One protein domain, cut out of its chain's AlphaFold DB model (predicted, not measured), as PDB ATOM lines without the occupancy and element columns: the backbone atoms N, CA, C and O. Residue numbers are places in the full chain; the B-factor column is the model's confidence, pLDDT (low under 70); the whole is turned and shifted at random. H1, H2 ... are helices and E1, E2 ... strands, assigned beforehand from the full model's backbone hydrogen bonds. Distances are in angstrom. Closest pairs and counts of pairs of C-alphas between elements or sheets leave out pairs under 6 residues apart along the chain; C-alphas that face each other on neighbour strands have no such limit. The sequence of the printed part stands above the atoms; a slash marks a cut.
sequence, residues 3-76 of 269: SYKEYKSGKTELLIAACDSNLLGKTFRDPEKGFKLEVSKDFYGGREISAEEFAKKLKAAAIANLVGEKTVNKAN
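Overview. This is residues 3 to 76 of the 269 residues of the protein "DUF424 family protein" of Candidatus Naiadarchaeales archaeon SRR2090153.bin1042 (UniProt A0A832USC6). What shape do these atoms draw? A twisted sheet of four strands has H2 and H3 over one face and the short H1 on the other, while a separate hairpin, E3 and E4, reaches away from this body and sticks out at residues 30 to 35. What parts come in which order? The printed part has 74 residues with three named helices and six named strands, in the order E1 E2 E3 E4 H1 E5 H2 E6 H3, of mixed class. The larger sheet runs E5, E1, E2, E6 and is mixed; E3 and E4 are antiparallel. How drawn out is it? It is compact, with a radius of gyration of the C-alphas of 12.8 A and spans of 39 by 27 by 22 A.

Arrangement. How do the strands pair? E1, residues 3 to 9, and E2, residues 13 to 20, form an antiparallel hairpin, with N 5 and O 17 within hydrogen-bond range at 2.8 A. Edge strand E5, residues 47 to 49, is antiparallel to E1, with N 4 and O 47 at 2.8 A; edge strand E6, residues 63 to 67, is parallel to E2, with N 18 and O 65 at 2.9 A. E3, residues 27 to 30, and E4, residues 35 to 38, form a hairpin with N 28 and O 37 at 2.8 A, and both are apart from E1 and E6. Where are the helices? H1, residues 41 to 44, is on the larger sheet at a height of 8.0 A, and its closest C-alpha pair with E2 is Tyr 44 and Ala 17, 5.3 A. On the opposite face, H2, residues 51 to 58, is over E1 at a height of 8.9 A, and H3, residues 69 to 75, is only just over E6, with 3 C-alphas falling on it, at 6.9 A. H2 and H3 touch at a steep tilt of 45 degrees, closest at the C-alphas of Ala 55 and Lys 74, 5.7 A. What joins E5 to E6? E5, H2 and E6 are a split strand-helix-strand unit, two strands running the same way with a helix between along the chain and E1 and E2 between in the sheet; its crossover is right-handed. How are the helix backbones? Every O i to N i+4 pair is within hydrogen-bond range in H2 and H3; H1 is too short for one, and its single O i to N i+3 pair is not within range.

Along the chain. Where do the elements begin and end? C-alpha 3, where E1 begins, is at (24.535, 67.478, -9.940), and C-alpha 75, where H3 ends, is at (16.270, 58.881, -16.468). Which are long? From first to last C-alpha, E2 measures 23.3 A, E1 20.2 A and E6 13.8 A.

Size, cuts and confidence. Is it unbroken? The printed part has no cut; the link from E2 to E3 is short and the others are tight. Where is confidence low? The mean pLDDT of the printed part is 78.1, and 22 residues are under 70, among them residues 30 to 35 and 71 to 76.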
ATOM      1  N   SER A   3      24.589  66.028  -9.736       94.38
ATOM      2  CA  SER A   3      24.535  67.478  -9.940       94.38
ATOM      3  C   SER A   3      23.438  67.791 -10.953       94.38
ATOM      4  O   SER A   3      23.301  67.081 -11.948       94.38
ATOM      5  N   TYR A   4      22.624  68.803 -10.669       91.69
ATOM      6  CA  TYR A   4      21.347  69.048 -11.328       91.69
ATOM      7  C   TYR A   4      21.084  70.544 -11.521       91.69
ATOM      8  O   TYR A   4      21.121  71.323 -10.561       91.69
ATOM      9  N   LYS A   5      20.737  70.942 -12.748       93.94
ATOM     10  CA  LYS A   5      20.435  72.328 -13.111       93.94
ATOM     11  C   LYS A   5      19.227  72.426 -14.043       93.94
ATOM     12  O   LYS A   5      19.090  71.660 -14.993       93.94
ATOM     13  N   GLU A   6      18.355  73.385 -13.744       91.69
ATOM     14  CA  GLU A   6      17.163  73.718 -14.529       91.69
ATOM     15  C   GLU A   6      17.455  74.932 -15.421       91.69
ATOM     16  O   GLU A   6      17.974  75.943 -14.946       91.69
ATOM     17  N   TYR A   7      17.056  74.851 -16.687       84.31
ATOM     18  CA  TYR A   7      17.049  75.941 -17.657       84.31
ATOM     19  C   TYR A   7      15.625  76.101 -18.186       84.31
ATOM     20  O   TYR A   7      15.005  75.129 -18.613       84.31
ATOM     21  N   LYS A   8      15.089  77.324 -18.154       84.69
ATOM     22  CA  LYS A   8      13.739  77.626 -18.646       84.69
ATOM     23  C   LYS A   8      13.843  78.481 -19.900       84.69
ATOM     24  O   LYS A   8      14.441  79.553 -19.847       84.69
ATOM     25  N   SER A   9      13.258  78.006 -20.995       58.69
ATOM     26  CA  SER A   9      13.116  78.758 -22.242       58.69
ATOM     27  C   SER A   9      11.636  79.059 -22.478       58.69
ATOM     28  O   SER A   9      10.788  78.164 -22.453       58.69
ATOM     29  N   GLY A  10      11.297  80.337 -22.651       65.69
ATOM     30  CA  GLY A  10       9.905  80.770 -22.787       65.69
ATOM     31  C   GLY A  10       9.021  80.388 -21.588       65.69
ATOM     32  O   GLY A  10       9.457  80.406 -20.438       65.69
ATOM     33  N   LYS A  11       7.744  80.084 -21.859       58.44
ATOM     34  CA  LYS A  11       6.729  79.787 -20.826       58.44
ATOM     35  C   LYS A  11       6.550  78.295 -20.513       58.44
ATOM     36  O   LYS A  11       5.928  77.986 -19.502       58.44
ATOM     37  N   THR A  12       7.044  77.388 -21.359       55.06
ATOM     38  CA  THR A  12       6.670  75.957 -21.324       55.06
ATOM     39  C   THR A  12       7.832  74.971 -21.453       55.06
ATOM     40  O   THR A  12       7.632  73.796 -21.163       55.06
ATOM     41  N   GLU A  13       9.036  75.394 -21.851       65.31
ATOM     42  CA  GLU A  13      10.146  74.466 -22.106       65.31
ATOM     43  C   GLU A  13      11.136  74.433 -20.935       65.31
ATOM     44  O   GLU A  13      11.884  75.384 -20.686       65.31
ATOM     45  N   LEU A  14      11.137  73.310 -20.210       74.12
ATOM     46  CA  LEU A  14      12.107  73.006 -19.158       74.12
ATOM     47  C   LEU A  14      13.206  72.087 -19.706       74.12
ATOM     48  O   LEU A  14      12.965  70.904 -19.952       74.12
ATOM     49  N   LEU A  15      14.417  72.621 -19.844       77.88
ATOM     50  CA  LEU A  15      15.636  71.851 -20.077       77.88
ATOM     51  C   LEU A  15      16.285  71.512 -18.729       77.88
ATOM     52  O   LEU A  15      16.485  72.380 -17.882       77.88
ATOM     53  N   ILE A  16      16.661  70.251 -18.545       83.75
ATOM     54  CA  ILE A  16      17.429  69.779 -17.392       83.75
ATOM     55  C   ILE A  16      18.827  69.370 -17.852       83.75
ATOM     56  O   ILE A  16      18.971  68.536 -18.743       83.75
ATOM     57  N   ALA A  17      19.859  69.917 -17.215       84.38
ATOM     58  CA  ALA A  17      21.221  69.405 -17.305       84.38
ATOM     59  C   ALA A  17      21.544  68.659 -16.008       84.38
ATOM     60  O   ALA A  17      21.338  69.198 -14.918       84.38
ATOM     61  N   ALA A  18      22.035  67.425 -16.104       86.44
ATOM     62  CA  ALA A  18      22.434  66.663 -14.929       86.44
ATOM     63  C   ALA A  18      23.640  65.758 -15.190       86.44
ATOM     64  O   ALA A  18      23.824  65.241 -16.294       86.44
ATOM     65  N   CYS A  19      24.457  65.534 -14.164       82.88
ATOM     66  CA  CYS A  19      25.542  64.565 -14.237       82.88
ATOM     67  C   CYS A  19      25.810  63.866 -12.904       82.88
ATOM     68  O   CYS A  19      25.513  64.397 -11.833       82.88
ATOM     69  N   ASP A  20      26.461  62.704 -12.954       84.81
ATOM     70  CA  ASP A  20      27.014  62.089 -11.749       84.81
ATOM     71  C   ASP A  20      28.016  63.083 -11.142       84.81
ATOM     72  O   ASP A  20      28.911  63.571 -11.837       84.81
ATOM     73  N   SER A  21      27.868  63.422  -9.858       92.38
ATOM     74  CA  SER A  21      28.630  64.514  -9.227       92.38
ATOM     75  C   SER A  21      30.148  64.390  -9.386       92.38
ATOM     76  O   SER A  21      30.856  65.380  -9.547       92.38
ATOM     77  N   ASN A  22      30.659  63.157  -9.398       87.62
ATOM     78  CA  ASN A  22      32.077  62.846  -9.568       87.62
ATOM     79  C   ASN A  22      32.597  63.033 -11.009       87.62
ATOM     80  O   ASN A  22      33.783  62.789 -11.253       87.62
ATOM     81  N   LEU A  23      31.747  63.415 -11.967       82.31
ATOM     82  CA  LEU A  23      32.119  63.740 -13.347       82.31
ATOM     83  C   LEU A  23      32.166  65.250 -13.611       82.31
ATOM     84  O   LEU A  23      32.718  65.665 -14.630       82.31
ATOM     85  N   LEU A  24      31.632  66.071 -12.703       90.25
ATOM     86  CA  LEU A  24      31.533  67.514 -12.880       90.25
ATOM     87  C   LEU A  24      32.923  68.167 -13.016       90.25
ATOM     88  O   LEU A  24      33.815  67.960 -12.194       90.25
ATOM     89  N   GLY A  25      33.108  68.966 -14.066       88.56
ATOM     90  CA  GLY A  25      34.379  69.589 -14.439       88.56
ATOM     91  C   GLY A  25      35.348  68.691 -15.221       88.56
ATOM     92  O   GLY A  25      36.452  69.138 -15.524       88.56
ATOM     93  N   LYS A  26      34.987  67.443 -15.559       85.25
ATOM     94  CA  LYS A  26      35.847  66.551 -16.360       85.25
ATOM     95  C   LYS A  26      35.642  66.738 -17.863       85.25
ATOM     96  O   LYS A  26      34.556  67.081 -18.323       85.25
ATOM     97  N   THR A  27      36.687  66.443 -18.632       79.75
ATOM     98  CA  THR A  27      36.636  66.351 -20.098       79.75
ATOM     99  C   THR A  27      36.961  64.928 -20.541       79.75
ATOM    100  O   THR A  27      37.967  64.363 -20.119       79.75
ATOM    101  N   PHE A  28      36.139  64.379 -21.429       75.44
ATOM    102  CA  PHE A  28      36.315  63.088 -22.085       75.44
ATOM    103  C   PHE A  28      36.633  63.314 -23.563       75.44
ATOM    104  O   PHE A  28      36.091  64.231 -24.185       75.44
ATOM    105  N   ARG A  29      37.524  62.497 -24.128       73.31
ATOM    106  CA  ARG A  29      37.951  62.588 -25.528       73.31
ATOM    107  C   ARG A  29      38.064  61.196 -26.132       73.31
ATOM    108  O   ARG A  29      38.582  60.295 -25.482       73.31
ATOM    109  N   ASP A  30      37.625  61.064 -27.374       63.03
ATOM    110  CA  ASP A  30      37.878  59.914 -28.242       63.03
ATOM    111  C   ASP A  30      38.427  60.489 -29.564       63.03
ATOM    112  O   ASP A  30      37.646  60.941 -30.408       63.03
ATOM    113  N   PRO A  31      39.767  60.603 -29.698       62.19
ATOM    114  CA  PRO A  31      40.399  61.262 -30.840       62.19
ATOM    115  C   PRO A  31      40.123  60.557 -32.170       62.19
ATOM    116  O   PRO A  31      39.943  61.230 -33.181       62.19
ATOM    117  N   GLU A  32      40.032  59.226 -32.160       58.84
ATOM    118  CA  GLU A  32      39.754  58.408 -33.349       58.84
ATOM    119  C   GLU A  32      38.359  58.690 -33.921       58.84
ATOM    120  O   GLU A  32      38.148  58.600 -35.129       58.84
ATOM    121  N   LYS A  33      37.408  59.082 -33.062       59.97
ATOM    122  CA  LYS A  33      36.037  59.459 -33.446       59.97
ATOM    123  C   LYS A  33      35.807  60.975 -33.472       59.97
ATOM    124  O   LYS A  33      34.660  61.408 -33.574       59.97
ATOM    125  N   GLY A  34      36.861  61.788 -33.342       68.38
ATOM    126  CA  GLY A  34      36.772  63.255 -33.313       68.38
ATOM    127  C   GLY A  34      35.937  63.825 -32.154       68.38
ATOM    128  O   GLY A  34      35.476  64.962 -32.222       68.38
ATOM    129  N   PHE A  35      35.705  63.047 -31.095       66.25
ATOM    130  CA  PHE A  35      34.744  63.371 -30.042       66.25
ATOM    131  C   PHE A  35      35.416  64.034 -28.832       66.25
ATOM    132  O   PHE A  35      36.412  63.538 -28.298       66.25
ATOM    133  N   LYS A  36      34.824  65.133 -28.349       75.81
ATOM    134  CA  LYS A  36      35.132  65.778 -27.064       75.81
ATOM    135  C   LYS A  36      33.817  66.053 -26.331       75.81
ATOM    136  O   LYS A  36      32.964  66.756 -26.863       75.81
ATOM    137  N   LEU A  37      33.695  65.579 -25.093       76.31
ATOM    138  CA  LEU A  37      32.623  65.952 -24.166       76.31
ATOM    139  C   LEU A  37      33.228  66.635 -22.946       76.31
ATOM    140  O   LEU A  37      34.107  66.080 -22.292       76.31
ATOM    141  N   GLU A  38      32.741  67.825 -22.617       81.94
ATOM    142  CA  GLU A  38      33.151  68.574 -21.434       81.94
ATOM    143  C   GLU A  38      31.962  68.717 -20.484       81.94
ATOM    144  O   GLU A  38      30.936  69.304 -20.830       81.94
ATOM    145  N   VAL A  39      32.093  68.171 -19.276       81.50
ATOM    146  CA  VAL A  39      31.065  68.237 -18.230       81.50
ATOM    147  C   VAL A  39      31.227  69.561 -17.483       81.50
ATOM    148  O   VAL A  39      31.604  69.593 -16.313       81.50
ATOM    149  N   SER A  40      31.030  70.672 -18.199       87.69
ATOM    150  CA  SER A  40      31.273  72.024 -17.683       87.69
ATOM    151  C   SER A  40      30.524  72.282 -16.371       87.69
ATOM    152  O   SER A  40      29.334  71.976 -16.246       87.69
ATOM    153  N   LYS A  41      31.220  72.902 -15.408       93.31
ATOM    154  CA  LYS A  41      30.627  73.382 -14.152       93.31
ATOM    155  C   LYS A  41      29.532  74.420 -14.397       93.31
ATOM    156  O   LYS A  41      28.546  74.426 -13.672       93.31
ATOM    157  N   ASP A  42      29.643  75.226 -15.446       92.06
ATOM    158  CA  ASP A  42      28.657  76.266 -15.737       92.06
ATOM    159  C   ASP A  42      27.364  75.684 -16.321       92.06
ATOM    160  O   ASP A  42      26.283  76.225 -16.079       92.06
ATOM    161  N   PHE A  43      27.457  74.562 -17.046       83.75
ATOM    162  CA  PHE A  43      26.300  73.908 -17.667       83.75
ATOM    163  C   PHE A  43      25.651  72.832 -16.779       83.75
ATOM    164  O   PHE A  43      24.440  72.834 -16.584       83.75
ATOM    165  N   TYR A  44      26.443  71.923 -16.204       84.75
ATOM    166  CA  TYR A  44      25.929  70.818 -15.378       84.75
ATOM    167  C   TYR A  44      25.955  71.118 -13.873       84.75
ATOM    168  O   TYR A  44      25.269  70.446 -13.105       84.75
ATOM    169  N   GLY A  45      26.738  72.108 -13.431       90.25
ATOM    170  CA  GLY A  45      26.923  72.420 -12.015       90.25
ATOM    171  C   GLY A  45      25.765  73.236 -11.456       90.25
ATOM    172  O   GLY A  45      25.633  74.435 -11.723       90.25
ATOM    173  N   GLY A  46      24.932  72.569 -10.662       91.19
ATOM    174  CA  GLY A  46      23.813  73.169  -9.943       91.19
ATOM    175  C   GLY A  46      23.665  72.585  -8.541       91.19
ATOM    176  O   GLY A  46      24.626  72.532  -7.778       91.19
ATOM    177  N   ARG A  47      22.452  72.153  -8.188       93.69
ATOM    178  CA  ARG A  47      22.168  71.505  -6.899       93.69
ATOM    179  C   ARG A  47      22.653  70.059  -6.918       93.69
ATOM    180  O   ARG A  47      22.473  69.373  -7.918       93.69
ATOM    181  N   GLU A  48      23.210  69.578  -5.813       95.75
ATOM    182  CA  GLU A  48      23.394  68.140  -5.611       95.75
ATOM    183  C   GLU A  48      22.122  67.530  -5.028       95.75
ATOM    184  O   GLU A  48      21.661  67.955  -3.971       95.75
ATOM    185  N   ILE A  49      21.569  66.523  -5.701       95.12
ATOM    186  CA  ILE A  49      20.337  65.851  -5.278       95.12
ATOM    187  C   ILE A  49      20.494  64.328  -5.227       95.12
ATOM    188  O   ILE A  49      21.451  63.741  -5.754       95.12
ATOM    189  N   SER A  50      19.547  63.682  -4.546       93.81
ATOM    190  CA  SER A  50      19.421  62.222  -4.544       93.81
ATOM    191  C   SER A  50      18.981  61.703  -5.918       93.81
ATOM    192  O   SER A  50      18.428  62.431  -6.747       93.81
ATOM    193  N   ALA A  51      19.217  60.417  -6.160       82.56
ATOM    194  CA  ALA A  51      18.862  59.774  -7.419       82.56
ATOM    195  C   ALA A  51      17.324  59.657  -7.575       82.56
ATOM    196  O   ALA A  51      16.781  59.702  -8.677       82.56
ATOM    197  N   GLU A  52      16.619  59.564  -6.450       86.25
ATOM    198  CA  GLU A  52      15.167  59.478  -6.305       86.25
ATOM    199  C   GLU A  52      14.499  60.848  -6.498       86.25
ATOM    200  O   GLU A  52      13.451  60.949  -7.136       86.25
ATOM    201  N   GLU A  53      15.107  61.920  -5.984       90.25
ATOM    202  CA  GLU A  53      14.647  63.291  -6.222       90.25
ATOM    203  C   GLU A  53      14.857  63.705  -7.682       90.25
ATOM    204  O   GLU A  53      13.948  64.264  -8.297       90.25
ATOM    205  N   PHE A  54      16.009  63.360  -8.267       87.69
ATOM    206  CA  PHE A  54      16.280  63.596  -9.684       87.69
ATOM    207  C   PHE A  54      15.211  62.958 -10.587       87.69
ATOM    208  O   PHE A  54      14.669  63.630 -11.464       87.69
ATOM    209  N   ALA A  55      14.822  61.707 -10.316       82.25
ATOM    210  CA  ALA A  55      13.759  61.028 -11.059       82.25
ATOM    211  C   ALA A  55      12.396  61.746 -10.954       82.25
ATOM    212  O   ALA A  55      11.656  61.796 -11.934       82.25
ATOM    213  N   LYS A  56      12.063  62.355  -9.802       85.56
ATOM    214  CA  LYS A  56      10.847  63.185  -9.641       85.56
ATOM    215  C   LYS A  56      10.921  64.487 -10.440       85.56
ATOM    216  O   LYS A  56       9.913  64.926 -10.982       85.56
ATOM    217  N   LYS A  57      12.101  65.107 -10.509       84.38
ATOM    218  CA  LYS A  57      12.335  66.343 -11.267       84.38
ATOM    219  C   LYS A  57      12.266  66.130 -12.775       84.38
ATOM    220  O   LYS A  57      11.693  66.958 -13.479       84.38
ATOM    221  N   LEU A  58      12.806  65.015 -13.258       78.62
ATOM    222  CA  LEU A  58      12.843  64.696 -14.681       78.62
ATOM    223  C   LEU A  58      11.444  64.533 -15.301       78.62
ATOM    224  O   LEU A  58      11.274  64.833 -16.477       78.62
ATOM    225  N   LYS A  59      10.425  64.159 -14.509       75.25
ATOM    226  CA  LYS A  59       9.031  63.989 -14.977       75.25
ATOM    227  C   LYS A  59       8.424  65.255 -15.598       75.25
ATOM    228  O   LYS A  59       7.467  65.152 -16.355       75.25
ATOM    229  N   ALA A  60       8.960  66.431 -15.262       75.44
ATOM    230  CA  ALA A  60       8.513  67.730 -15.770       75.44
ATOM    231  C   ALA A  60       9.417  68.303 -16.883       75.44
ATOM    232  O   ALA A  60       9.187  69.423 -17.336       75.44
ATOM    233  N   ALA A  61      10.470  67.587 -17.290       67.44
ATOM    234  CA  ALA A  61      11.406  68.050 -18.308       67.44
ATOM    235  C   ALA A  61      10.802  67.941 -19.714       67.44
ATOM    236  O   ALA A  61      10.289  66.890 -20.090       67.44
ATOM    237  N   ALA A  62      10.947  68.997 -20.511       58.75
ATOM    238  CA  ALA A  62      10.740  68.937 -21.956       58.75
ATOM    239  C   ALA A  62      12.003  68.438 -22.678       58.75
ATOM    240  O   ALA A  62      11.905  67.788 -23.714       58.75
ATOM    241  N   ILE A  63      13.194  68.736 -22.136       62.00
ATOM    242  CA  ILE A  63      14.491  68.299 -22.672       62.00
ATOM    243  C   ILE A  63      15.416  67.902 -21.511       62.00
ATOM    244  O   ILE A  63      15.400  68.536 -20.456       62.00
ATOM    245  N   ALA A  64      16.260  66.885 -21.696       71.50
ATOM    246  CA  ALA A  64      17.255  66.468 -20.712       71.50
ATOM    247  C   ALA A  64      18.621  66.175 -21.358       71.50
ATOM    248  O   ALA A  64      18.698  65.495 -22.380       71.50
ATOM    249  N   ASN A  65      19.698  66.667 -20.742       71.81
ATOM    250  CA  ASN A  65      21.086  66.380 -21.106       71.81
ATOM    251  C   ASN A  65      21.813  65.771 -19.897       71.81
ATOM    252  O   ASN A  65      21.897  66.400 -18.840       71.81
ATOM    253  N   LEU A  66      22.282  64.530 -20.044       81.81
ATOM    254  CA  LEU A  66      22.593  63.629 -18.935       81.81
ATOM    255  C   LEU A  66      23.963  62.973 -19.117       81.81
ATOM    256  O   LEU A  66      24.202  62.324 -20.134       81.81
ATOM    257  N   VAL A  67      24.843  63.079 -18.116       73.88
ATOM    258  CA  VAL A  67      26.194  62.491 -18.179       73.88
ATOM    259  C   VAL A  67      26.516  61.657 -16.940       73.88
ATOM    260  O   VAL A  67      26.585  62.168 -15.827       73.88
ATOM    261  N   GLY A  68      26.801  60.371 -17.135       69.38
ATOM    262  CA  GLY A  68      27.179  59.450 -16.059       69.38
ATOM    263  C   GLY A  68      26.136  58.375 -15.783       69.38
ATOM    264  O   GLY A  68      24.950  58.524 -16.080       69.38
ATOM    265  N   GLU A  69      26.605  57.249 -15.253       68.31
ATOM    266  CA  GLU A  69      25.817  56.025 -15.137       68.31
ATOM    267  C   GLU A  69      24.621  56.185 -14.191       68.31
ATOM    268  O   GLU A  69      23.516  55.768 -14.533       68.31
ATOM    269  N   LYS A  70      24.797  56.809 -13.020       75.62
ATOM    270  CA  LYS A  70      23.719  56.928 -12.020       75.62
ATOM    271  C   LYS A  70      22.609  57.854 -12.514       75.62
ATOM    272  O   LYS A  70      21.430  57.555 -12.330       75.62
ATOM    273  N   THR A  71      22.995  58.940 -13.174       69.50
ATOM    274  CA  THR A  71      22.105  59.950 -13.750       69.50
ATOM    275  C   THR A  71      21.311  59.382 -14.918       69.50
ATOM    276  O   THR A  71      20.084  59.456 -14.914       69.50
ATOM    277  N   VAL A  72      21.985  58.740 -15.878       69.94
ATOM    278  CA  VAL A  72      21.319  58.101 -17.023       69.94
ATOM    279  C   VAL A  72      20.410  56.956 -16.562       69.94
ATOM    280  O   VAL A  72      19.274  56.867 -17.016       69.94
ATOM    281  N   ASN A  73      20.834  56.128 -15.599       64.44
ATOM    282  CA  ASN A  73      20.011  55.019 -15.100       64.44
ATOM    283  C   ASN A  73      18.677  55.482 -14.488       64.44
ATOM    284  O   ASN A  73      17.666  54.805 -14.670       64.44
ATOM    285  N   LYS A  74      18.647  56.629 -13.795       67.19
ATOM    286  CA  LYS A  74      17.408  57.200 -13.234       67.19
ATOM    287  C   LYS A  74      16.517  57.888 -14.260       67.19
ATOM    288  O   LYS A  74      15.339  58.093 -13.981       67.19
ATOM    289  N   ALA A  75      17.050  58.231 -15.428       59.12
ATOM    290  CA  ALA A  75      16.270  58.881 -16.468       59.12
ATOM    291  C   ALA A  75      15.367  57.930 -17.256       59.12
ATOM    292  O   ALA A  75      14.397  58.373 -17.856       59.12
ATOM    293  N   ASN A  76      15.617  56.623 -17.189       48.84
ATOM    294  CA  ASN A  76      14.924  55.614 -17.993       48.84
ATOM    295  C   ASN A  76      13.434  55.384 -17.634       48.84
ATOM    296  O   ASN A  76      12.810  54.506 -18.224       48.84
TER     297      ASN A  76